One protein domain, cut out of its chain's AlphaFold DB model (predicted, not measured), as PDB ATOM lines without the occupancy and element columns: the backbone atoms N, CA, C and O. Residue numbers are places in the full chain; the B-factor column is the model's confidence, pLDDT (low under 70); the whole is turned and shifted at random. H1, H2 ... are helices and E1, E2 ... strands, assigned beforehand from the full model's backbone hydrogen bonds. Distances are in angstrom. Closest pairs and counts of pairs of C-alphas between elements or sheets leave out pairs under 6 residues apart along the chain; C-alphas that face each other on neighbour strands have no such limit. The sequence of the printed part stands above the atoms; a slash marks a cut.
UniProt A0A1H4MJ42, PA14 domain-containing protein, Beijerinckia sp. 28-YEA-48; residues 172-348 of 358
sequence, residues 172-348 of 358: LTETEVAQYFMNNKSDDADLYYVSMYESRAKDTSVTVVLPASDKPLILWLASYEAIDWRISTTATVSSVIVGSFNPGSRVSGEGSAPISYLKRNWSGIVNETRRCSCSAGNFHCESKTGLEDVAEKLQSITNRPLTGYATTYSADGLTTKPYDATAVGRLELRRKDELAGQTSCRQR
ATOM      1  N   LEU A 172     -21.427  43.734  -5.124       95.06
ATOM      2  CA  LEU A 172     -21.420  42.610  -6.055       95.06
ATOM      3  C   LEU A 172     -22.334  42.870  -7.254       95.06
ATOM      4  O   LEU A 172     -23.392  43.485  -7.160       95.06
ATOM      5  N   THR A 173     -21.938  42.388  -8.416       95.25
ATOM      6  CA  THR A 173     -22.799  42.264  -9.590       95.25
ATOM      7  C   THR A 173     -23.732  41.061  -9.444       95.25
ATOM      8  O   THR A 173     -23.463  40.137  -8.679       95.25
ATOM      9  N   GLU A 174     -24.820  41.036 -10.217       93.75
ATOM     10  CA  GLU A 174     -25.712  39.867 -10.261       93.75
ATOM     11  C   GLU A 174     -24.955  38.591 -10.676       93.75
ATOM     12  O   GLU A 174     -25.223  37.521 -10.141       93.75
ATOM     13  N   THR A 175     -23.957  38.706 -11.561       94.44
ATOM     14  CA  THR A 175     -23.089  37.590 -11.967       94.44
ATOM     15  C   THR A 175     -22.241  37.059 -10.811       94.44
ATOM     16  O   THR A 175     -22.132  35.848 -10.654       94.44
ATOM     17  N   GLU A 176     -21.658  37.932  -9.987       95.62
ATOM     18  CA  GLU A 176     -20.874  37.517  -8.812       95.62
ATOM     19  C   GLU A 176     -21.764  36.853  -7.751       95.62
ATOM     20  O   GLU A 176     -21.374  35.848  -7.157       95.62
ATOM     21  N   VAL A 177     -22.993  37.349  -7.562       94.38
ATOM     22  CA  VAL A 177     -23.992  36.693  -6.701       94.38
ATOM     23  C   VAL A 177     -24.386  35.322  -7.264       94.38
ATOM     24  O   VAL A 177     -24.466  34.352  -6.513       94.38
ATOM     25  N   ALA A 178     -24.578  35.203  -8.581       94.25
ATOM     26  CA  ALA A 178     -24.868  33.918  -9.213       94.25
ATOM     27  C   ALA A 178     -23.712  32.921  -9.041       94.25
ATOM     28  O   ALA A 178     -23.927  31.773  -8.658       94.25
ATOM     29  N   GLN A 179     -22.468  33.369  -9.232       93.75
ATOM     30  CA  GLN A 179     -21.272  32.558  -8.986       93.75
ATOM     31  C   GLN A 179     -21.178  32.100  -7.527       93.75
ATOM     32  O   GLN A 179     -20.832  30.946  -7.275       93.75
ATOM     33  N   TYR A 180     -21.526  32.964  -6.567       91.38
ATOM     34  CA  TYR A 180     -21.609  32.577  -5.160       91.38
ATOM     35  C   TYR A 180     -22.570  31.399  -4.963       91.38
ATOM     36  O   TYR A 180     -22.174  30.414  -4.345       91.38
ATOM     37  N   PHE A 181     -23.784  31.445  -5.519       91.38
ATOM     38  CA  PHE A 181     -24.758  30.357  -5.372       91.38
ATOM     39  C   PHE A 181     -24.395  29.093  -6.158       91.38
ATOM     40  O   PHE A 181     -24.680  27.989  -5.699       91.38
ATOM     41  N   MET A 182     -23.720  29.227  -7.301       89.31
ATOM     42  CA  MET A 182     -23.180  28.082  -8.037       89.31
ATOM     43  C   MET A 182     -22.103  27.335  -7.238       89.31
ATOM     44  O   MET A 182     -22.069  26.105  -7.260       89.31
ATOM     45  N   ASN A 183     -21.234  28.072  -6.539       87.94
ATOM     46  CA  ASN A 183     -20.118  27.512  -5.773       87.94
ATOM     47  C   ASN A 183     -20.537  27.043  -4.374       87.94
ATOM     48  O   ASN A 183     -19.990  26.076  -3.853       87.94
ATOM     49  N   ASN A 184     -21.517  27.717  -3.774       78.81
ATOM     50  CA  ASN A 184     -22.069  27.403  -2.463       78.81
ATOM     51  C   ASN A 184     -23.450  26.791  -2.656       78.81
ATOM     52  O   ASN A 184     -24.468  27.415  -2.336       78.81
ATOM     53  N   LYS A 185     -23.479  25.572  -3.207       64.19
ATOM     54  CA  LYS A 185     -24.687  24.747  -3.269       64.19
ATOM     55  C   LYS A 185     -25.201  24.502  -1.849       64.19
ATOM     56  O   LYS A 185     -24.843  23.530  -1.197       64.19
ATOM     57  N   SER A 186     -25.999  25.436  -1.341       59.16
ATOM     58  CA  SER A 186     -26.732  25.300  -0.084       59.16
ATOM     59  C   SER A 186     -27.930  24.395  -0.350       59.16
ATOM     60  O   SER A 186     -29.068  24.854  -0.435       59.16
ATOM     61  N   ASP A 187     -27.673  23.144  -0.720       65.25
ATOM     62  CA  ASP A 187     -28.727  22.217  -1.116       65.25
ATOM     63  C   ASP A 187     -29.739  22.144   0.045       65.25
ATOM     64  O   ASP A 187     -29.377  21.807   1.166       65.25
ATOM     65  N   ASP A 188     -30.979  22.567  -0.234       84.69
ATOM     66  CA  ASP A 188     -32.111  22.729   0.702       84.69
ATOM     67  C   ASP A 188     -32.341  24.059   1.474       84.69
ATOM     68  O   ASP A 188     -32.959  24.056   2.533       84.69
ATOM     69  N   ALA A 189     -31.944  25.225   0.943       92.69
ATOM     70  CA  ALA A 189     -32.463  26.527   1.412       92.69
ATOM     71  C   ALA A 189     -33.668  27.053   0.600       92.69
ATOM     72  O   ALA A 189     -33.653  26.988  -0.636       92.69
ATOM     73  N   ASP A 190     -34.649  27.651   1.285       95.62
ATOM     74  CA  ASP A 190     -35.826  28.304   0.695       95.62
ATOM     75  C   ASP A 190     -35.559  29.774   0.346       95.62
ATOM     76  O   ASP A 190     -34.988  30.527   1.138       95.62
ATOM     77  N   LEU A 191     -36.007  30.210  -0.833       97.12
ATOM     78  CA  LEU A 191     -35.795  31.573  -1.316       97.12
ATOM     79  C   LEU A 191     -37.009  32.463  -1.029       97.12
ATOM     80  O   LEU A 191     -38.118  32.182  -1.487       97.12
ATOM     81  N   TYR A 192     -36.777  33.586  -0.353       98.12
ATOM     82  CA  TYR A 192     -37.786  34.608  -0.092       98.12
ATOM     83  C   TYR A 192     -37.422  35.939  -0.739       98.12
ATOM     84  O   TYR A 192     -36.291  36.417  -0.630       98.12
ATOM     85  N   TYR A 193     -38.413  36.565  -1.372       98.12
ATOM     86  CA  TYR A 193     -38.275  37.868  -2.013       98.12
ATOM     87  C   TYR A 193     -39.123  38.931  -1.321       98.12
ATOM     88  O   TYR A 193     -40.341  38.801  -1.206       98.12
ATOM     89  N   VAL A 194     -38.497  40.021  -0.892       97.88
ATOM     90  CA  VAL A 194     -39.194  41.140  -0.259       97.88
ATOM     91  C   VAL A 194     -38.891  42.405  -1.032       97.88
ATOM     92  O   VAL A 194     -37.724  42.761  -1.187       97.88
ATOM     93  N   SER A 195     -39.928  43.098  -1.507       95.25
ATOM     94  CA  SER A 195     -39.740  44.364  -2.212       95.25
ATOM     95  C   SER A 195     -40.699  45.463  -1.814       95.25
ATOM     96  O   SER A 195     -41.891  45.233  -1.625       95.25
ATOM     97  N   MET A 196     -40.190  46.691  -1.769       93.94
ATOM     98  CA  MET A 196     -41.036  47.874  -1.648       93.94
ATOM     99  C   MET A 196     -40.433  49.111  -2.294       93.94
ATOM    100  O   MET A 196     -39.256  49.131  -2.619       93.94
ATOM    101  N   TYR A 197     -41.223  50.161  -2.481       92.94
ATOM    102  CA  TYR A 197     -40.664  51.451  -2.862       92.94
ATOM    103  C   TYR A 197     -39.977  52.088  -1.647       92.94
ATOM    104  O   TYR A 197     -38.786  52.388  -1.698       92.94
ATOM    105  N   GLU A 198     -40.693  52.196  -0.527       93.94
ATOM    106  CA  GLU A 198     -40.262  52.999   0.619       93.94
ATOM    107  C   GLU A 198     -40.834  52.515   1.969       93.94
ATOM    108  O   GLU A 198     -41.865  51.846   2.008       93.94
ATOM    109  N   SER A 199     -40.209  52.891   3.092       96.19
ATOM    110  CA  SER A 199     -40.770  52.641   4.436       96.19
ATOM    111  C   SER A 199     -41.921  53.609   4.753       96.19
ATOM    112  O   SER A 199     -42.007  54.668   4.146       96.19
ATOM    113  N   ARG A 200     -42.793  53.296   5.720       95.56
ATOM    114  CA  ARG A 200     -43.688  54.283   6.375       95.56
ATOM    115  C   ARG A 200     -43.147  54.819   7.696       95.56
ATOM    116  O   ARG A 200     -43.651  55.818   8.200       95.56
ATOM    117  N   ALA A 201     -42.157  54.149   8.274       96.75
ATOM    118  CA  ALA A 201     -41.612  54.510   9.567       96.75
ATOM    119  C   ALA A 201     -40.752  55.775   9.461       96.75
ATOM    120  O   ALA A 201     -39.974  55.937   8.518       96.75
ATOM    121  N   LYS A 202     -40.848  56.644  10.477       95.25
ATOM    122  CA  LYS A 202     -40.069  57.891  10.580       95.25
ATOM    123  C   LYS A 202     -38.564  57.646  10.438       95.25
ATOM    124  O   LYS A 202     -37.866  58.448   9.829       95.25
ATOM    125  N   ASP A 203     -38.078  56.542  10.996       96.00
ATOM    126  CA  ASP A 203     -36.670  56.139  11.010       96.00
ATOM    127  C   ASP A 203     -36.265  55.299   9.787       96.00
ATOM    128  O   ASP A 203     -35.165  54.757   9.763       96.00
ATOM    129  N   THR A 204     -37.130  55.173   8.771       96.75
ATOM    130  CA  THR A 204     -36.947  54.340   7.563       96.75
ATOM    131  C   THR A 204     -36.871  52.830   7.813       96.75
ATOM    132  O   THR A 204     -36.506  52.065   6.915       96.75
ATOM    133  N   SER A 205     -37.202  52.370   9.021       98.06
ATOM    134  CA  SER A 205     -37.150  50.948   9.349       98.06
ATOM    135  C   SER A 205     -38.335  50.163   8.797       98.06
ATOM    136  O   SER A 205     -39.420  50.704   8.579       98.06
ATOM    137  N   VAL A 206     -38.114  48.873   8.548       98.62
ATOM    138  CA  VAL A 206     -39.157  47.928   8.137       98.62
ATOM    139  C   VAL A 206     -38.921  46.593   8.816       98.62
ATOM    140  O   VAL A 206     -37.847  46.009   8.677       98.62
ATOM    141  N   THR A 207     -39.943  46.073   9.491       98.75
ATOM    142  CA  THR A 207     -39.893  44.708  10.037       98.75
ATOM    143  C   THR A 207     -40.375  43.696   9.005       98.75
ATOM    144  O   THR A 207     -41.493  43.800   8.508       98.75
ATOM    145  N   VAL A 208     -39.551  42.701   8.688       98.62
ATOM    146  CA  VAL A 208     -39.883  41.604   7.773       98.62
ATOM    147  C   VAL A 208     -40.110  40.340   8.587       98.62
ATOM    148  O   VAL A 208     -39.177  39.802   9.179       98.62
ATOM    149  N   VAL A 209     -41.347  39.857   8.600       98.50
ATOM    150  CA  VAL A 209     -41.750  38.626   9.280       98.50
ATOM    151  C   VAL A 209     -41.728  37.473   8.283       98.50
ATOM    152  O   VAL A 209     -42.470  37.474   7.294       98.50
ATOM    153  N   LEU A 210     -40.869  36.494   8.557       97.00
ATOM    154  CA  LEU A 210     -40.725  35.267   7.775       97.00
ATOM    155  C   LEU A 210     -41.449  34.112   8.478       97.00
ATOM    156  O   LEU A 210     -41.590  34.141   9.704       97.00
ATOM    157  N   PRO A 211     -41.916  33.092   7.740       92.31
ATOM    158  CA  PRO A 211     -42.506  31.917   8.357       92.31
ATOM    159  C   PRO A 211     -41.458  31.136   9.153       92.31
ATOM    160  O   PRO A 211     -40.263  31.167   8.848       92.31
ATOM    161  N   ALA A 212     -41.932  30.383  10.143       91.50
ATOM    162  CA  ALA A 212     -41.129  29.321  10.728       91.50
ATOM    163  C   ALA A 212     -40.796  28.286   9.641       91.50
ATOM    164  O   ALA A 212     -41.651  27.941   8.823       91.50
ATOM    165  N   SER A 213     -39.557  27.809   9.635       91.94
ATOM    166  CA  SER A 213     -39.087  26.779   8.717       91.94
ATOM    167  C   SER A 213     -37.945  26.012   9.365       91.94
ATOM    168  O   SER A 213     -37.091  26.610  10.024       91.94
ATOM    169  N   ASP A 214     -37.926  24.701   9.144       91.44
ATOM    170  CA  ASP A 214     -36.785  23.846   9.481       91.44
ATOM    171  C   ASP A 214     -35.666  23.966   8.430       91.44
ATOM    172  O   ASP A 214     -34.537  23.531   8.662       91.44
ATOM    173  N   LYS A 215     -35.964  24.579   7.276       93.06
ATOM    174  CA  LYS A 215     -35.000  24.843   6.209       93.06
ATOM    175  C   LYS A 215     -34.345  26.213   6.377       93.06
ATOM    176  O   LYS A 215     -35.025  27.177   6.746       93.06
ATOM    177  N   PRO A 216     -33.049  26.347   6.050       94.19
ATOM    178  CA  PRO A 216     -32.413  27.651   5.969       94.19
ATOM    179  C   PRO A 216     -33.095  28.562   4.941       94.19
ATOM    180  O   PRO A 216     -33.583  28.107   3.909       94.19
ATOM    181  N   LEU A 217     -33.079  29.868   5.193       95.44
ATOM    182  CA  LEU A 217     -33.689  30.878   4.331       95.44
ATOM    183  C   LEU A 217     -32.623  31.666   3.565       95.44
ATOM    184  O   LEU A 217     -31.575  32.016   4.113       95.44
ATOM    185  N   ILE A 218     -32.897  31.984   2.306       96.38
ATOM    186  CA  ILE A 218     -32.183  32.996   1.521       96.38
ATOM    187  C   ILE A 218     -33.127  34.179   1.352       96.38
ATOM    188  O   ILE A 218     -34.247  34.010   0.873       96.38
ATOM    189  N   LEU A 219     -32.677  35.375   1.725       97.69
ATOM    190  CA  LEU A 219     -33.476  36.592   1.616       97.69
ATOM    191  C   LEU A 219     -32.952  37.478   0.501       97.69
ATOM    192  O   LEU A 219     -31.783  37.851   0.491       97.69
ATOM    193  N   TRP A 220     -33.840  37.873  -0.399       98.00
ATOM    194  CA  TRP A 220     -33.569  38.902  -1.384       98.00
ATOM    195  C   TRP A 220     -34.434  40.124  -1.086       98.00
ATOM    196  O   TRP A 220     -35.649  40.107  -1.280       98.00
ATOM    197  N   LEU A 221     -33.794  41.178  -0.589       98.25
ATOM    198  CA  LEU A 221     -34.414  42.425  -0.162       98.25
ATOM    199  C   LEU A 221     -34.204  43.486  -1.238       98.25
ATOM    200  O   LEU A 221     -33.072  43.787  -1.617       98.25
ATOM    201  N   ALA A 222     -35.289  44.074  -1.720       96.50
ATOM    202  CA  ALA A 222     -35.260  45.086  -2.760       96.50
ATOM    203  C   ALA A 222     -36.021  46.340  -2.339       96.50
ATOM    204  O   ALA A 222     -37.143  46.266  -1.838       96.50
ATOM    205  N   SER A 223     -35.436  47.509  -2.583       95.75
ATOM    206  CA  SER A 223     -36.126  48.770  -2.314       95.75
ATOM    207  C   SER A 223     -35.760  49.882  -3.275       95.75
ATOM    208  O   SER A 223     -34.672  49.874  -3.842       95.75
ATOM    209  N   TYR A 224     -36.646  50.862  -3.458       93.69
ATOM    210  CA  TYR A 224     -36.222  52.102  -4.102       93.69
ATOM    211  C   TYR A 224     -35.410  52.935  -3.103       93.69
ATOM    212  O   TYR A 224     -34.252  53.262  -3.345       93.69
ATOM    213  N   GLU A 225     -35.975  53.176  -1.927       94.06
ATOM    214  CA  GLU A 225     -35.342  53.965  -0.874       94.06
ATOM    215  C   GLU A 225     -34.399  53.144   0.011       94.06
ATOM    216  O   GLU A 225     -34.378  51.909  -0.027       94.06
ATOM    217  N   ALA A 226     -33.586  53.832   0.811       96.19
ATOM    218  CA  ALA A 226     -32.669  53.198   1.748       96.19
ATOM    219  C   ALA A 226     -33.396  52.745   3.026       96.19
ATOM    220  O   ALA A 226     -33.802  53.566   3.847       96.19
ATOM    221  N   ILE A 227     -33.506  51.433   3.236       97.50
ATOM    222  CA  ILE A 227     -34.327  50.835   4.302       97.50
ATOM    223  C   ILE A 227     -33.456  50.209   5.391       97.50
ATOM    224  O   ILE A 227     -32.452  49.559   5.100       97.50
ATOM    225  N   ASP A 228     -33.846  50.391   6.655       98.12
ATOM    226  CA  ASP A 228     -33.324  49.576   7.759       98.12
ATOM    227  C   ASP A 228     -34.198  48.328   7.925       98.12
ATOM    228  O   ASP A 228     -35.229  48.346   8.601       98.12
ATOM    229  N   TRP A 229     -33.793  47.242   7.271       98.69
ATOM    230  CA  TRP A 229     -34.489  45.964   7.313       98.69
ATOM    231  C   TRP A 229     -34.251  45.267   8.656       98.69
ATOM    232  O   TRP A 229     -33.112  45.012   9.052       98.69
ATOM    233  N   ARG A 230     -35.336  44.933   9.353       98.62
ATOM    234  CA  ARG A 230     -35.335  44.178  10.609       98.62
ATOM    235  C   ARG A 230     -35.960  42.813  10.353       98.62
ATOM    236  O   ARG A 230     -37.173  42.706  10.184       98.62
ATOM    237  N   ILE A 231     -35.133  41.781  10.271       98.56
ATOM    238  CA  ILE A 231     -35.559  40.414   9.994       98.56
ATOM    239  C   ILE A 231     -36.079  39.784  11.287       98.56
ATOM    240  O   ILE A 231     -35.379  39.729  12.294       98.56
ATOM    241  N   SER A 232     -37.323  39.318  11.249       97.94
ATOM    242  CA  SER A 232     -37.995  38.641  12.353       97.94
ATOM    243  C   SER A 232     -38.309  37.211  11.936       97.94
ATOM    244  O   SER A 232     -39.261  36.965  11.192       97.94
ATOM    245  N   THR A 233     -37.501  36.266  12.411       96.19
ATOM    246  CA  THR A 233     -37.659  34.838  12.122       96.19
ATOM    247  C   THR A 233     -37.072  33.974  13.231       96.19
ATOM    248  O   THR A 233     -36.166  34.400  13.946       96.19
ATOM    249  N   THR A 234     -37.581  32.751  13.357       94.44
ATOM    250  CA  THR A 234     -36.959  31.685  14.154       94.44
ATOM    251  C   THR A 234     -36.145  30.714  13.295       94.44
ATOM    252  O   THR A 234     -35.414  29.896  13.843       94.44
ATOM    253  N   ALA A 235     -36.277  30.780  11.965       94.44
ATOM    254  CA  ALA A 235     -35.517  29.954  11.034       94.44
ATOM    255  C   ALA A 235     -34.092  30.498  10.843       94.44
ATOM    256  O   ALA A 235     -33.834  31.693  10.995       94.44
ATOM    257  N   THR A 236     -33.155  29.635  10.458       94.69
ATOM    258  CA  THR A 236     -31.785  30.059  10.144       94.69
ATOM    259  C   THR A 236     -31.750  30.844   8.834       94.69
ATOM    260  O   THR A 236     -32.149  30.332   7.793       94.69
ATOM    261  N   VAL A 237     -31.216  32.067   8.847       95.56
ATOM    262  CA  VAL A 237     -30.921  32.813   7.615       95.56
ATOM    263  C   VAL A 237     -29.524  32.423   7.130       95.56
ATOM    264  O   VAL A 237     -28.551  32.508   7.871       95.56
ATOM    265  N   SER A 238     -29.427  31.963   5.887       93.94
ATOM    266  CA  SER A 238     -28.174  31.494   5.277       93.94
ATOM    267  C   SER A 238     -27.471  32.560   4.438       93.94
ATOM    268  O   SER A 238     -26.256  32.507   4.275       93.94
ATOM    269  N   SER A 239     -28.221  33.514   3.883       95.12
ATOM    270  CA  SER A 239     -27.687  34.626   3.096       95.12
ATOM    271  C   SER A 239     -28.739  35.720   2.927       95.12
ATOM    272  O   SER A 239     -29.932  35.425   2.805       95.12
ATOM    273  N   VAL A 240     -28.288  36.974   2.882       97.31
ATOM    274  CA  VAL A 240     -29.120  38.135   2.554       97.31
ATOM    275  C   VAL A 240     -28.513  38.891   1.378       97.31
ATOM    276  O   VAL A 240     -27.340  39.256   1.394       97.31
ATOM    277  N   ILE A 241     -29.323  39.163   0.360       97.38
ATOM    278  CA  ILE A 241     -28.964  39.983  -0.792       97.38
ATOM    279  C   ILE A 241     -29.788  41.262  -0.729       97.38
ATOM    280  O   ILE A 241     -31.010  41.207  -0.628       97.38
ATOM    281  N   VAL A 242     -29.123  42.412  -0.811       97.31
ATOM    282  CA  VAL A 242     -29.756  43.733  -0.773       97.31
ATOM    283  C   VAL A 242     -29.563  44.438  -2.110       97.31
ATOM    284  O   VAL A 242     -28.444  44.760  -2.514       97.31
ATOM    285  N   GLY A 243     -30.676  44.709  -2.783       95.62
ATOM    286  CA  GLY A 243     -30.757  45.456  -4.031       95.62
ATOM    287  C   GLY A 243     -31.585  46.723  -3.867       95.62
ATOM    288  O   GLY A 243     -32.751  46.748  -4.255       95.62
ATOM    289  N   SER A 244     -30.992  47.774  -3.304       94.06
ATOM    290  CA  SER A 244     -31.654  49.077  -3.162       94.06
ATOM    291  C   SER A 244     -31.274  50.029  -4.299       94.06
ATOM    292  O   SER A 244     -30.150  49.968  -4.796       94.06
ATOM    293  N   PHE A 245     -32.199  50.896  -4.725       93.50
ATOM    294  CA  PHE A 245     -31.898  51.947  -5.701       93.50
ATOM    295  C   PHE A 245     -31.067  53.066  -5.063       93.50
ATOM    296  O   PHE A 245     -30.025  53.444  -5.599       93.50
ATOM    297  N   ASN A 246     -31.498  53.557  -3.903       94.19
ATOM    298  CA  ASN A 246     -30.729  54.478  -3.081       94.19
ATOM    299  C   ASN A 246     -29.788  53.714  -2.128       94.19
ATOM    300  O   ASN A 246     -30.119  52.621  -1.658       94.19
ATOM    301  N   PRO A 247     -28.599  54.265  -1.829       94.56
ATOM    302  CA  PRO A 247     -27.630  53.626  -0.953       94.56
ATOM    303  C   PRO A 247     -27.964  53.852   0.525       94.56
ATOM    304  O   PRO A 247     -28.636  54.813   0.885       94.56
ATOM    305  N   GLY A 248     -27.399  53.017   1.395       95.31
ATOM    306  CA  GLY A 248     -27.534  53.164   2.851       95.31
ATOM    307  C   GLY A 248     -28.576  52.246   3.488       95.31
ATOM    308  O   GLY A 248     -28.945  52.438   4.641       95.31
ATOM    309  N   SER A 249     -29.061  51.229   2.769       97.06
ATOM    310  CA  SER A 249     -29.849  50.168   3.400       97.06
ATOM    311  C   SER A 249     -28.994  49.350   4.372       97.06
ATOM    312  O   SER A 249     -27.834  49.017   4.087       97.06
ATOM    313  N   ARG A 250     -29.579  48.972   5.507       97.50
ATOM    314  CA  ARG A 250     -28.965  48.098   6.516       97.50
ATOM    315  C   ARG A 250     -29.874  46.912   6.785       97.50
ATOM    316  O   ARG A 250     -31.070  46.970   6.514       97.50
ATOM    317  N   VAL A 251     -29.286  45.837   7.285       98.19
ATOM    318  CA  VAL A 251     -30.002  44.625   7.682       98.19
ATOM    319  C   VAL A 251     -29.624  44.322   9.125       98.19
ATOM    320  O   VAL A 251     -28.499  44.590   9.542       98.19
ATOM    321  N   SER A 252     -30.604  43.864   9.892       98.00
ATOM    322  CA  SER A 252     -30.447  43.407  11.268       98.00
ATOM    323  C   SER A 252     -31.412  42.253  11.534       98.00
ATOM    324  O   SER A 252     -32.463  42.174  10.896       98.00
ATOM    325  N   GLY A 253     -31.097  41.386  12.498       97.44
ATOM    326  CA  GLY A 253     -31.938  40.233  12.857       97.44
ATOM    327  C   GLY A 253     -31.692  38.974  12.014       97.44
ATOM    328  O   GLY A 253     -32.357  37.964  12.207       97.44
ATOM    329  N   GLU A 254     -30.714  39.002  11.109       96.06
ATOM    330  CA  GLU A 254     -30.286  37.883  10.260       96.06
ATOM    331  C   GLU A 254     -29.321  36.900  10.949       96.06
ATOM    332  O   GLU A 254     -28.898  35.911  10.349       96.06
ATOM    333  N   GLY A 255     -28.948  37.155  12.205       94.06
ATOM    334  CA  GLY A 255     -27.960  36.353  12.925       94.06
ATOM    335  C   GLY A 255     -26.554  36.551  12.354       94.06
ATOM    336  O   GLY A 255     -26.058  37.669  12.307       94.06
ATOM    337  N   SER A 256     -25.896  35.463  11.952       93.00
ATOM    338  CA  SER A 256     -24.551  35.491  11.358       93.00
ATOM    339  C   SER A 256     -24.561  35.371   9.831       93.00
ATOM    340  O   SER A 256     -23.530  35.046   9.239       93.00
ATOM    341  N   ALA A 257     -25.722  35.542   9.193       94.00
ATOM    342  CA  ALA A 257     -25.844  35.397   7.751       94.00
ATOM    343  C   ALA A 257     -24.968  36.432   7.019       94.00
ATOM    344  O   ALA A 257     -24.991  37.612   7.373       94.00
ATOM    345  N   PRO A 258     -24.220  36.040   5.974       93.31
ATOM    346  CA  PRO A 258     -23.530  37.003   5.133       93.31
ATOM    347  C   PRO A 258     -24.539  37.910   4.419       93.31
ATOM    348  O   PRO A 258     -25.529  37.439   3.853       93.31
ATOM    349  N   ILE A 259     -24.248  39.214   4.400       95.44
ATOM    350  CA  ILE A 259     -25.038  40.217   3.683       95.44
ATOM    351  C   ILE A 259     -24.251  40.695   2.463       95.44
ATOM    352  O   ILE A 259     -23.142  41.217   2.582       95.44
ATOM    353  N   SER A 260     -24.846  40.550   1.283       95.19
ATOM    354  CA  SER A 260     -24.297  40.997   0.005       95.19
ATOM    355  C   SER A 260     -25.107  42.158  -0.558       95.19
ATOM    356  O   SER A 260     -26.331  42.090  -0.639       95.19
ATOM    357  N   TYR A 261     -24.429  43.217  -0.995       95.25
ATOM    358  CA  TYR A 261     -25.067  44.402  -1.573       95.25
ATOM    359  C   TYR A 261     -24.815  44.461  -3.072       95.25
ATOM    360  O   TYR A 261     -23.677  44.299  -3.516       95.25
ATOM    361  N   LEU A 262     -25.856  44.723  -3.857       95.31
ATOM    362  CA  LEU A 262     -25.712  44.840  -5.302       95.31
ATOM    363  C   LEU A 262     -25.056  46.166  -5.705       95.31
ATOM    364  O   LEU A 262     -25.360  47.232  -5.177       95.31
ATOM    365  N   LYS A 263     -24.166  46.099  -6.698       90.56
ATOM    366  CA  LYS A 263     -23.465  47.245  -7.296       90.56
ATOM    367  C   LYS A 263     -24.376  48.130  -8.136       90.56
ATOM    368  O   LYS A 263     -24.094  49.313  -8.310       90.56
ATOM    369  N   ARG A 264     -25.419  47.542  -8.721       82.75
ATOM    370  CA  ARG A 264     -26.426  48.242  -9.517       82.75
ATOM    371  C   ARG A 264     -27.793  48.042  -8.891       82.75
ATOM    372  O   ARG A 264     -28.054  47.015  -8.270       82.75
ATOM    373  N   ASN A 265     -28.650  49.020  -9.132       77.00
ATOM    374  CA  ASN A 265     -30.004  49.049  -8.612       77.00
ATOM    375  C   ASN A 265     -30.774  47.845  -9.154       77.00
ATOM    376  O   ASN A 265     -30.763  47.578 -10.359       77.00
ATOM    377  N   TRP A 266     -31.428  47.116  -8.254       86.19
ATOM    378  CA  TRP A 266     -32.239  45.972  -8.634       86.19
ATOM    379  C   TRP A 266     -33.472  46.444  -9.403       86.19
ATOM    380  O   TRP A 266     -34.283  47.218  -8.900       86.19
ATOM    381  N   SER A 267     -33.628  45.958 -10.632       77.31
ATOM    382  CA  SER A 267     -34.740  46.344 -11.507       77.31
ATOM    383  C   SER A 267     -36.066  45.654 -11.167       77.31
ATOM    384  O   SER A 267     -37.062  45.915 -11.829       77.31
ATOM    385  N   GLY A 268     -36.086  44.746 -10.187       76.25
ATOM    386  CA  GLY A 268     -37.251  43.916  -9.870       76.25
ATOM    387  C   GLY A 268     -38.141  44.449  -8.750       76.25
ATOM    388  O   GLY A 268     -38.924  43.676  -8.212       76.25
ATOM    389  N   ILE A 269     -38.032  45.719  -8.346       83.25
ATOM    390  CA  ILE A 269     -38.931  46.291  -7.330       83.25
ATOM    391  C   ILE A 269     -40.357  46.273  -7.892       83.25
ATOM    392  O   ILE A 269     -40.674  47.007  -8.826       83.25
ATOM    393  N   VAL A 270     -41.207  45.414  -7.334       85.75
ATOM    394  CA  VAL A 270     -42.578  45.210  -7.807       85.75
ATOM    395  C   VAL A 270     -43.576  45.469  -6.689       85.75
ATOM    396  O   VAL A 270     -43.256  45.364  -5.505       85.75
ATOM    397  N   ASN A 271     -44.805  45.790  -7.085       81.00
ATOM    398  CA  ASN A 271     -45.961  45.837  -6.206       81.00
ATOM    399  C   ASN A 271     -46.978  44.809  -6.704       81.00
ATOM    400  O   ASN A 271     -47.355  44.817  -7.877       81.00
ATOM    401  N   GLU A 272     -47.431  43.926  -5.816       75.69
ATOM    402  CA  GLU A 272     -48.459  42.952  -6.157       75.69
ATOM    403  C   GLU A 272     -49.794  43.614  -6.488       75.69
ATOM    404  O   GLU A 272     -50.569  43.019  -7.213       75.69
ATOM    405  N   THR A 273     -50.111  44.823  -6.037       71.62
ATOM    406  CA  THR A 273     -51.311  45.533  -6.510       71.62
ATOM    407  C   THR A 273     -50.919  46.520  -7.599       71.62
ATOM    408  O   THR A 273     -50.811  47.718  -7.347       71.62
ATOM    409  N   ARG A 274     -50.666  46.016  -8.810       75.56
ATOM    410  CA  ARG A 274     -50.401  46.855  -9.981       75.56
ATOM    411  C   ARG A 274     -51.717  47.407 -10.520       75.56
ATOM    412  O   ARG A 274     -52.578  46.625 -10.921       75.56
ATOM    413  N   ARG A 275     -51.883  48.731 -10.555       82.88
ATOM    414  CA  ARG A 275     -53.027  49.339 -11.246       82.88
ATOM    415  C   ARG A 275     -52.704  49.535 -12.716       82.88
ATOM    416  O   ARG A 275     -51.592  49.921 -13.076       82.88
ATOM    417  N   CYS A 276     -53.709  49.290 -13.545       87.75
ATOM    418  CA  CYS A 276     -53.673  49.582 -14.962       87.75
ATOM    419  C   CYS A 276     -54.787  50.567 -15.308       87.75
ATOM    420  O   CYS A 276     -55.886  50.510 -14.757       87.75
ATOM    421  N   SER A 277     -54.497  51.472 -16.230       89.81
ATOM    422  CA  SER A 277     -55.400  52.510 -16.705       89.81
ATOM    423  C   SER A 277     -55.357  52.580 -18.223       89.81
ATOM    424  O   SER A 277     -54.313  52.353 -18.835       89.81
ATOM    425  N   CYS A 278     -56.489  52.937 -18.821       89.12
ATOM    426  CA  CYS A 278     -56.599  53.219 -20.243       89.12
ATOM    427  C   CYS A 278     -56.920  54.698 -20.451       89.12
ATOM    428  O   CYS A 278     -57.911  55.182 -19.908       89.12
ATOM    429  N   SER A 279     -56.122  55.392 -21.263       88.31
ATOM    430  CA  SER A 279     -56.379  56.780 -21.654       88.31
ATOM    431  C   SER A 279     -56.158  56.960 -23.152       88.31
ATOM    432  O   SER A 279     -55.031  56.831 -23.626       88.31
ATOM    433  N   ALA A 280     -57.230  57.258 -23.894       83.38
ATOM    434  CA  ALA A 280     -57.200  57.502 -25.342       83.38
ATOM    435  C   ALA A 280     -56.405  56.433 -26.122       83.38
ATOM    436  O   ALA A 280     -55.417  56.735 -26.783       83.38
ATOM    437  N   GLY A 281     -56.752  55.152 -25.956       84.19
ATOM    438  CA  GLY A 281     -56.018  54.062 -26.611       84.19
ATOM    439  C   GLY A 281     -54.729  53.615 -25.921       84.19
ATOM    440  O   GLY A 281     -54.223  52.528 -26.206       84.19
ATOM    441  N   ASN A 282     -54.201  54.418 -24.994       87.25
ATOM    442  CA  ASN A 282     -52.946  54.140 -24.306       87.25
ATOM    443  C   ASN A 282     -53.204  53.367 -23.016       87.25
ATOM    444  O   ASN A 282     -53.720  53.908 -22.036       87.25
ATOM    445  N   PHE A 283     -52.823  52.092 -23.023       89.12
ATOM    446  CA  PHE A 283     -52.862  51.242 -21.842       89.12
ATOM    447  C   PHE A 283     -51.557  51.370 -21.059       89.12
ATOM    448  O   PHE A 283     -50.477  51.097 -21.588       89.12
ATOM    449  N   HIS A 284     -51.663  51.769 -19.799       88.88
ATOM    450  CA  HIS A 284     -50.537  51.951 -18.894       88.88
ATOM    451  C   HIS A 284     -50.771  51.170 -17.603       88.88
ATOM    452  O   HIS A 284     -51.867  51.225 -17.057       88.88
ATOM    453  N   CYS A 285     -49.737  50.502 -17.099       85.44
ATOM    454  CA  CYS A 285     -49.729  49.908 -15.768       85.44
ATOM    455  C   CYS A 285     -48.556  50.464 -14.955       85.44
ATOM    456  O   CYS A 285     -47.483  50.702 -15.511       85.44
ATOM    457  N   GLU A 286     -48.746  50.601 -13.642       77.25
ATOM    458  CA  GLU A 286     -47.793  51.223 -12.702       77.25
ATOM    459  C   GLU A 286     -46.407  50.536 -12.642       77.25
ATOM    460  O   GLU A 286     -45.442  51.131 -12.170       77.25
ATOM    461  N   SER A 287     -46.268  49.309 -13.158       73.50
ATOM    462  CA  SER A 287     -44.983  48.619 -13.363       73.50
ATOM    463  C   SER A 287     -44.997  47.871 -14.692       73.50
ATOM    464  O   SER A 287     -46.036  47.359 -15.102       73.50
ATOM    465  N   LYS A 288     -43.847  47.748 -15.363       69.25
ATOM    466  CA  LYS A 288     -43.709  46.873 -16.543       69.25
ATOM    467  C   LYS A 288     -43.416  45.421 -16.164       69.25
ATOM    468  O   LYS A 288     -43.837  44.527 -16.886       69.25
ATOM    469  N   THR A 289     -42.746  45.210 -15.035       79.75
ATOM    470  CA  THR A 289     -42.284  43.901 -14.559       79.75
ATOM    471  C   THR A 289     -43.244  43.362 -13.505       79.75
ATOM    472  O   THR A 289     -43.639  44.098 -12.593       79.75
ATOM    473  N   GLY A 290     -43.644  42.102 -13.661       86.19
ATOM    474  CA  GLY A 290     -44.457  41.366 -12.700       86.19
ATOM    475  C   GLY A 290     -43.610  40.561 -11.712       86.19
ATOM    476  O   GLY A 290     -42.389  40.461 -11.844       86.19
ATOM    477  N   LEU A 291     -44.252  39.998 -10.687       90.69
ATOM    478  CA  LEU A 291     -43.568  39.148  -9.705       90.69
ATOM    479  C   LEU A 291     -43.078  37.832 -10.334       90.69
ATOM    480  O   LEU A 291     -42.089  37.270  -9.880       90.69
ATOM    481  N   GLU A 292     -43.739  37.373 -11.391       90.31
ATOM    482  CA  GLU A 292     -43.402  36.169 -12.148       90.31
ATOM    483  C   GLU A 292     -42.053  36.351 -12.855       90.31
ATOM    484  O   GLU A 292     -41.154  35.528 -12.700       90.31
ATOM    485  N   ASP A 293     -41.864  37.498 -13.523       90.56
ATOM    486  CA  ASP A 293     -40.601  37.846 -14.186       90.56
ATOM    487  C   ASP A 293     -39.447  37.954 -13.158       90.56
ATOM    488  O   ASP A 293     -38.295  37.603 -13.429       90.56
ATOM    489  N   VAL A 294     -39.751  38.437 -11.945       94.00
ATOM    490  CA  VAL A 294     -38.793  38.489 -10.829       94.00
ATOM    491  C   VAL A 294     -38.455  37.087 -10.329       94.00
ATOM    492  O   VAL A 294     -37.279  36.801 -10.110       94.00
ATOM    493  N   ALA A 295     -39.449  36.214 -10.167       95.25
ATOM    494  CA  ALA A 295     -39.245  34.838  -9.731       95.25
ATOM    495  C   ALA A 295     -38.345  34.068 -10.713       95.25
ATOM    496  O   ALA A 295     -37.383  33.435 -10.279       95.25
ATOM    497  N   GLU A 296     -38.581  34.195 -12.023       94.50
ATOM    498  CA  GLU A 296     -37.736  33.601 -13.072       94.50
ATOM    499  C   GLU A 296     -36.297  34.129 -13.014       94.50
ATOM    500  O   GLU A 296     -35.330  33.358 -13.033       94.50
ATOM    501  N   LYS A 297     -36.131  35.451 -12.878       95.25
ATOM    502  CA  LYS A 297     -34.806  36.066 -12.765       95.25
ATOM    503  C   LYS A 297     -34.066  35.572 -11.524       95.25
ATOM    504  O   LYS A 297     -32.902  35.187 -11.621       95.25
ATOM    505  N   LEU A 298     -34.723  35.553 -10.368       95.56
ATOM    506  CA  LEU A 298     -34.122  35.064  -9.130       95.56
ATOM    507  C   LEU A 298     -33.767  33.581  -9.225       95.56
ATOM    508  O   LEU A 298     -32.692  33.197  -8.763       95.56
ATOM    509  N   GLN A 299     -34.600  32.768  -9.875       95.06
ATOM    510  CA  GLN A 299     -34.282  31.369 -10.134       95.06
ATOM    511  C   GLN A 299     -33.036  31.226 -11.007       95.06
ATOM    512  O   GLN A 299     -32.178  30.407 -10.690       95.06
ATOM    513  N   SER A 300     -32.869  32.061 -12.036       94.50
ATOM    514  CA  SER A 300     -31.657  32.038 -12.867       94.50
ATOM    515  C   SER A 300     -30.378  32.419 -12.103       94.50
ATOM    516  O   SER A 300     -29.307  31.905 -12.411       94.50
ATOM    517  N   ILE A 301     -30.482  33.288 -11.089       94.12
ATOM    518  CA  ILE A 301     -29.339  33.762 -10.292       94.12
ATOM    519  C   ILE A 301     -29.001  32.768  -9.178       94.12
ATOM    520  O   ILE A 301     -27.840  32.459  -8.934       94.12
ATOM    521  N   THR A 302     -30.017  32.289  -8.468       93.06
ATOM    522  CA  THR A 302     -29.849  31.501  -7.238       93.06
ATOM    523  C   THR A 302     -29.917  29.995  -7.477       93.06
ATOM    524  O   THR A 302     -29.603  29.221  -6.574       93.06
ATOM    525  N   ASN A 303     -30.340  29.581  -8.677       92.00
ATOM    526  CA  ASN A 303     -30.711  28.212  -9.024       92.00
ATOM    527  C   ASN A 303     -31.800  27.631  -8.097       92.00
ATOM    528  O   ASN A 303     -31.801  26.437  -7.794       92.00
ATOM    529  N   ARG A 304     -32.715  28.486  -7.610       91.88
ATOM    530  CA  ARG A 304     -33.797  28.118  -6.682       91.88
ATOM    531  C   ARG A 304     -35.128  28.719  -7.101       91.88
ATOM    532  O   ARG A 304     -35.168  29.902  -7.438       91.88
ATOM    533  N   PRO A 305     -36.225  27.949  -7.057       94.88
ATOM    534  CA  PRO A 305     -37.544  28.536  -7.212       94.88
ATOM    535  C   PRO A 305     -37.829  29.489  -6.046       94.88
ATOM    536  O   PRO A 305     -37.326  29.308  -4.937       94.88
ATOM    537  N   LEU A 306     -38.649  30.505  -6.301       96.81
ATOM    538  CA  LEU A 306     -39.142  31.386  -5.251       96.81
ATOM    539  C   LEU A 306     -40.098  30.605  -4.335       96.81
ATOM    540  O   LEU A 306     -41.084  30.055  -4.817       96.81
ATOM    541  N   THR A 307     -39.822  30.572  -3.031       97.25
ATOM    542  CA  THR A 307     -40.658  29.889  -2.026       97.25
ATOM    543  C   THR A 307     -41.709  30.830  -1.441       97.25
ATOM    544  O   THR A 307     -42.854  30.439  -1.212       97.25
ATOM    545  N   GLY A 308     -41.352  32.093  -1.202       97.62
ATOM    546  CA  GLY A 308     -42.269  33.067  -0.619       97.62
ATOM    547  C   GLY A 308     -41.914  34.508  -0.934       97.62
ATOM    548  O   GLY A 308     -40.815  34.821  -1.388       97.62
ATOM    549  N   TYR A 309     -42.870  35.406  -0.715       97.50
ATOM    550  CA  TYR A 309     -42.706  36.809  -1.063       97.50
ATOM    551  C   TYR A 309     -43.501  37.768  -0.178       97.50
ATOM    552  O   TYR A 309     -44.516  37.399   0.412       97.50
ATOM    553  N   ALA A 310     -43.064  39.024  -0.125       96.69
ATOM    554  CA  ALA A 310     -43.866  40.156   0.335       96.69
ATOM    555  C   ALA A 310     -43.557  41.380  -0.524       96.69
ATOM    556  O   ALA A 310     -42.404  41.803  -0.599       96.69
ATOM    557  N   THR A 311     -44.570  41.962  -1.167       94.00
ATOM    558  CA  THR A 311     -44.365  43.136  -2.018       94.00
ATOM    559  C   THR A 311     -45.444  44.190  -1.795       94.00
ATOM    560  O   THR A 311     -46.612  43.869  -1.587       94.00
ATOM    561  N   THR A 312     -45.053  45.464  -1.779       92.06
ATOM    562  CA  THR A 312     -45.964  46.606  -1.594       92.06
ATOM    563  C   THR A 312     -45.323  47.885  -2.124       92.06
ATOM    564  O   THR A 312     -44.131  47.913  -2.398       92.06
ATOM    565  N   TYR A 313     -46.077  48.977  -2.229       91.38
ATOM    566  CA  TYR A 313     -45.469  50.291  -2.444       91.38
ATOM    567  C   TYR A 313     -44.768  50.792  -1.173       91.38
ATOM    568  O   TYR A 313     -43.588  51.119  -1.207       91.38
ATOM    569  N   SER A 314     -45.471  50.806  -0.038       93.19
ATOM    570  CA  SER A 314     -44.956  51.378   1.208       93.19
ATOM    571  C   SER A 314     -45.522  50.670   2.440       93.19
ATOM    572  O   SER A 314     -46.722  50.379   2.475       93.19
ATOM    573  N   ALA A 315     -44.672  50.382   3.430       95.56
ATOM    574  CA  ALA A 315     -45.043  49.785   4.718       95.56
ATOM    575  C   ALA A 315     -43.971  50.030   5.798       95.56
ATOM    576  O   ALA A 315     -42.829  50.337   5.487       95.56
ATOM    577  N   ASP A 316     -44.326  49.879   7.070       96.19
ATOM    578  CA  ASP A 316     -43.412  49.794   8.228       96.19
ATOM    579  C   ASP A 316     -43.195  48.337   8.696       96.19
ATOM    580  O   ASP A 316     -42.258  48.031   9.439       96.19
ATOM    581  N   GLY A 317     -44.021  47.410   8.208       97.69
ATOM    582  CA  GLY A 317     -43.871  45.977   8.402       97.69
ATOM    583  C   GLY A 317     -44.452  45.165   7.246       97.69
ATOM    584  O   GLY A 317     -45.445  45.547   6.627       97.69
ATOM    585  N   LEU A 318     -43.832  44.026   6.956       97.12
ATOM    586  CA  LEU A 318     -44.259  43.070   5.942       97.12
ATOM    587  C   LEU A 318     -44.241  41.658   6.510       97.12
ATOM    588  O   LEU A 318     -43.304  41.272   7.196       97.12
ATOM    589  N   THR A 319     -45.256  40.867   6.176       97.94
ATOM    590  CA  THR A 319     -45.268  39.423   6.429       97.94
ATOM    591  C   THR A 319     -45.216  38.699   5.096       97.94
ATOM    592  O   THR A 319     -46.024  38.980   4.208       97.94
ATOM    593  N   THR A 320     -44.254  37.793   4.935       97.50
ATOM    594  CA  THR A 320     -44.145  37.004   3.703       97.50
ATOM    595  C   THR A 320     -45.240  35.955   3.609       97.50
ATOM    596  O   THR A 320     -45.661  35.390   4.617       97.50
ATOM    597  N   LYS A 321     -45.667  35.669   2.383       96.00
ATOM    598  CA  LYS A 321     -46.633  34.622   2.050       96.00
ATOM    599  C   LYS A 321     -46.054  33.636   1.032       96.00
ATOM    600  O   LYS A 321     -45.098  33.991   0.341       96.00
ATOM    601  N   PRO A 322     -46.617  32.421   0.917       97.06
ATOM    602  CA  PRO A 322     -46.133  31.422  -0.030       97.06
ATOM    603  C   PRO A 322     -46.248  31.880  -1.489       97.06
ATOM    604  O   PRO A 322     -47.251  32.480  -1.885       97.06
ATOM    605  N   TYR A 323     -45.237  31.548  -2.289       96.50
ATOM    606  CA  TYR A 323     -45.271  31.591  -3.749       96.50
ATOM    607  C   TYR A 323     -45.615  30.187  -4.274       96.50
ATOM    608  O   TYR A 323     -44.778  29.466  -4.807       96.50
ATOM    609  N   ASP A 324     -46.852  29.757  -4.029       95.00
ATOM    610  CA  ASP A 324     -47.347  28.428  -4.389       95.00
ATOM    611  C   ASP A 324     -48.145  28.433  -5.707       95.00
ATOM    612  O   ASP A 324     -48.342  29.472  -6.343       95.00
ATOM    613  N   ALA A 325     -48.653  27.268  -6.116       94.19
ATOM    614  CA  ALA A 325     -49.481  27.137  -7.318       94.19
ATOM    615  C   ALA A 325     -50.725  28.047  -7.296       94.19
ATOM    616  O   ALA A 325     -51.169  28.517  -8.344       94.19
ATOM    617  N   THR A 326     -51.270  28.345  -6.113       94.06
ATOM    618  CA  THR A 326     -52.397  29.273  -5.977       94.06
ATOM    619  C   THR A 326     -51.950  30.705  -6.264       94.06
ATOM    620  O   THR A 326     -52.644  31.439  -6.967       94.06
ATOM    621  N   ALA A 327     -50.797  31.123  -5.734       92.81
ATOM    622  CA  ALA A 327     -50.212  32.427  -6.021       92.81
ATOM    623  C   ALA A 327     -49.899  32.583  -7.512       92.81
ATOM    624  O   ALA A 327     -50.339  33.564  -8.111       92.81
ATOM    625  N   VAL A 328     -49.244  31.589  -8.114       91.88
ATOM    626  CA  VAL A 328     -48.943  31.559  -9.552       91.88
ATOM    627  C   VAL A 328     -50.225  31.651 -10.383       91.88
ATOM    628  O   VAL A 328     -50.325  32.511 -11.251       91.88
ATOM    629  N   GLY A 329     -51.259  30.867 -10.064       91.56
ATOM    630  CA  GLY A 329     -52.532  30.918 -10.791       91.56
ATOM    631  C   GLY A 329     -53.221  32.289 -10.736       91.56
ATOM    632  O   GLY A 329     -53.756  32.755 -11.744       91.56
ATOM    633  N   ARG A 330     -53.179  32.986  -9.587       90.81
ATOM    634  CA  ARG A 330     -53.720  34.360  -9.466       90.81
ATOM    635  C   ARG A 330     -52.949  35.366 -10.321       90.81
ATOM    636  O   ARG A 330     -53.548  36.268 -10.904       90.81
ATOM    637  N   LEU A 331     -51.630  35.226 -10.352       88.69
ATOM    638  CA  LEU A 331     -50.709  36.071 -11.105       88.69
ATOM    639  C   LEU A 331     -50.894  35.893 -12.623       88.69
ATOM    640  O   LEU A 331     -51.080  36.868 -13.353       88.69
ATOM    641  N   GLU A 332     -51.002  34.648 -13.087       88.62
ATOM    642  CA  GLU A 332     -51.315  34.328 -14.483       88.62
ATOM    643  C   GLU A 332     -52.688  34.848 -14.922       88.62
ATOM    644  O   GLU A 332     -52.819  35.387 -16.026       88.62
ATOM    645  N   LEU A 333     -53.716  34.698 -14.076       88.81
ATOM    646  CA  LEU A 333     -55.054  35.212 -14.371       88.81
ATOM    647  C   LEU A 333     -55.018  36.727 -14.574       88.81
ATOM    648  O   LEU A 333     -55.523  37.230 -15.575       88.81
ATOM    649  N   ARG A 334     -54.328  37.446 -13.688       87.38
ATOM    650  CA  ARG A 334     -54.159  38.890 -13.830       87.38
ATOM    651  C   ARG A 334     -53.434  39.263 -15.117       87.38
ATOM    652  O   ARG A 334     -53.863  40.185 -15.800       87.38
ATOM    653  N   ARG A 335     -52.357  38.559 -15.472       85.81
ATOM    654  CA  ARG A 335     -51.622  38.824 -16.717       85.81
ATOM    655  C   ARG A 335     -52.530  38.682 -17.944       85.81
ATOM    656  O   ARG A 335     -52.410  39.456 -18.894       85.81
ATOM    657  N   LYS A 336     -53.467  37.727 -17.918       88.62
ATOM    658  CA  LYS A 336     -54.503  37.590 -18.955       88.62
ATOM    659  C   LYS A 336     -55.469  38.776 -18.952       88.62
ATOM    660  O   LYS A 336     -55.727  39.322 -20.022       88.62
ATOM    661  N   ASP A 337     -55.940  39.209 -17.784       88.62
ATOM    662  CA  ASP A 337     -56.827  40.374 -17.654       88.62
ATOM    663  C   ASP A 337     -56.160  41.663 -18.154       88.62
ATOM    664  O   ASP A 337     -56.783  42.471 -18.841       88.62
ATOM    665  N   GLU A 338     -54.871  41.851 -17.876       88.25
ATOM    666  CA  GLU A 338     -54.093  43.000 -18.346       88.25
ATOM    667  C   GLU A 338     -53.901  42.979 -19.865       88.25
ATOM    668  O   GLU A 338     -54.037  44.015 -20.513       88.25
ATOM    669  N   LEU A 339     -53.637  41.809 -20.457       88.25
ATOM    670  CA  LEU A 339     -53.545  41.660 -21.911       88.25
ATOM    671  C   LEU A 339     -54.899  41.920 -22.596       88.25
ATOM    672  O   LEU A 339     -54.963  42.580 -23.640       88.25
ATOM    673  N   ALA A 340     -55.991  41.440 -21.997       89.38
ATOM    674  CA  ALA A 340     -57.345  41.722 -22.462       89.38
ATOM    675  C   ALA A 340     -57.669  43.221 -22.344       89.38
ATOM    676  O   ALA A 340     -58.156  43.830 -23.299       89.38
ATOM    677  N   GLY A 341     -57.320  43.843 -21.214       89.19
ATOM    678  CA  GLY A 341     -57.460  45.277 -20.975       89.19
ATOM    679  C   GLY A 341     -56.644  46.121 -21.952       89.19
ATOM    680  O   GLY A 341     -57.154  47.109 -22.476       89.19
ATOM    681  N   GLN A 342     -55.418  45.705 -22.280       89.69
ATOM    682  CA  GLN A 342     -54.590  46.352 -23.295       89.69
ATOM    683  C   GLN A 342     -55.250  46.296 -24.674       89.69
ATOM    684  O   GLN A 342     -55.317  47.314 -25.366       89.69
ATOM    685  N   THR A 343     -55.757  45.126 -25.062       88.19
ATOM    686  CA  THR A 343     -56.468  44.934 -26.334       88.19
ATOM    687  C   THR A 343     -57.718  45.813 -26.405       88.19
ATOM    688  O   THR A 343     -57.879  46.566 -27.364       88.19
ATOM    689  N   SER A 344     -58.558  45.790 -25.365       87.81
ATOM    690  CA  SER A 344     -59.767  46.622 -25.283       87.81
ATOM    691  C   SER A 344     -59.440  48.114 -25.272       87.81
ATOM    692  O   SER A 344     -60.125  48.908 -25.911       87.81
ATOM    693  N   CYS A 345     -58.365  48.512 -24.591       89.44
ATOM    694  CA  CYS A 345     -57.948  49.902 -24.547       89.44
ATOM    695  C   CYS A 345     -57.568  50.418 -25.933       89.44
ATOM    696  O   CYS A 345     -58.052  51.472 -26.329       89.44
ATOM    697  N   ARG A 346     -56.773  49.657 -26.697       85.19
ATOM    698  CA  ARG A 346     -56.358  50.037 -28.059       85.19
ATOM    699  C   ARG A 346     -57.534  50.240 -29.012       85.19
ATOM    700  O   ARG A 346     -57.444  51.082 -29.894       85.19
ATOM    701  N   GLN A 347     -58.647  49.532 -28.816       81.12
ATOM    702  CA  GLN A 347     -59.868  49.748 -29.603       81.12
ATOM    703  C   GLN A 347     -60.510  51.124 -29.354       81.12
ATOM    704  O   GLN A 347     -61.282  51.592 -30.178       81.12
ATOM    705  N   ARG A 348     -60.170  51.799 -28.248       74.44
ATOM    706  CA  ARG A 348     -60.625  53.161 -27.909       74.44
ATOM    707  C   ARG A 348     -59.672  54.258 -28.406       74.44
ATOM    708  O   ARG A 348     -59.802  55.399 -27.973       74.44
TER     709      ARG A 348
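This is residues 172 to 348 of the 358 residues of the protein "PA14 domain-containing protein" of Beijerinckia sp. 28-YEA-48 (UniProt A0A1H4MJ42). The chain winds in stacked turns through a sandwich of two face-to-face parallel sheets, E7 E5 E3 E1 E10 and E6 E4 E2 E11. H1 and H2 cover the free face of the larger sheet, and the hairpin E8 E9 with the far part of H3 forms an arm that makes the length. The 177 printed residues hold named elements in the order H1 E1 E2 E3 E4 E5 E6 E7 E8 E9 H2 E10 E11 H3, a mixed class of helices and strands. The whole is compact, with a radius of gyration of the C-alphas of 16.9 A, and its spans of 56, 37 and 30 A are only just elongated.

After H1, residues 174 to 183, the chain changes sheet at each link from E1, 190 to 199, through E2, 205 to 209, E3, 217 to 223, E4, 228 to 232, E5, 237 to 244, and E6, 250 to 252, to E7, 259 to 262. E10, 306 to 315, is the parallel neighbour of E1, and E11, 317 to 319, is the parallel neighbour of E2. In the larger, twisted sheet, pairs within hydrogen-bond range include N 260 and O 240, 2.8 A, N 241 and O 219, 2.8 A, N 220 and O 192, 2.9 A, and N 195 and O 310, 2.9 A. In the other they include N 252 and O 229, 2.9 A, N 230 and O 206, 2.8 A, and N 318 and O 207, 2.8 A. The sheets' facing parts are 8.9 A apart, centre to centre. H1 and H2, residues 291 to 302, make two layers with the larger sheet, both on one face. H1, over E7, has a height of 10.5 A over the sheet; H2, over E1 and E10, has 9.8 A. They touch at a steep tilt of 54 degrees, with Ala 178 and Ile 301 the closest C-alphas at 4.6 A. The hairpin E8, 276 to 279, and E9, 282 to 285, has N 277 and O 284 at 2.8 A. The closest C-alphas of E9 and H3, residues 325 to 346, are those of Phe 283 and Gln 342, 5.4 A apart. H2 and H3 only just touch, with 3 pairs of C-alphas within 8 A; the closest are Glu 292 and Leu 331, 7.4 A. In H1, H2 and H3 every O i to N i+4 pair is within hydrogen-bond range.

H1 begins at C-alpha 174 (-25.712, 39.867, -10.261). E1 measures 25.1 A and bends by 67 degrees at residue 196; E10 measures 21.7 A and bends by 70 degrees at residue 312. H3 measures 31.7 A and ends at C-alpha 346 (-56.358, 50.037, -28.059).

The two C-alphas farthest apart, those of Ser 256 and Arg 348, are 56.2 A apart. The printed part has no cut; the link E7 to E8, 13 residues, is long. The mean pLDDT of the printed part is 91.6, with residues 185 to 187 and 288 under 70.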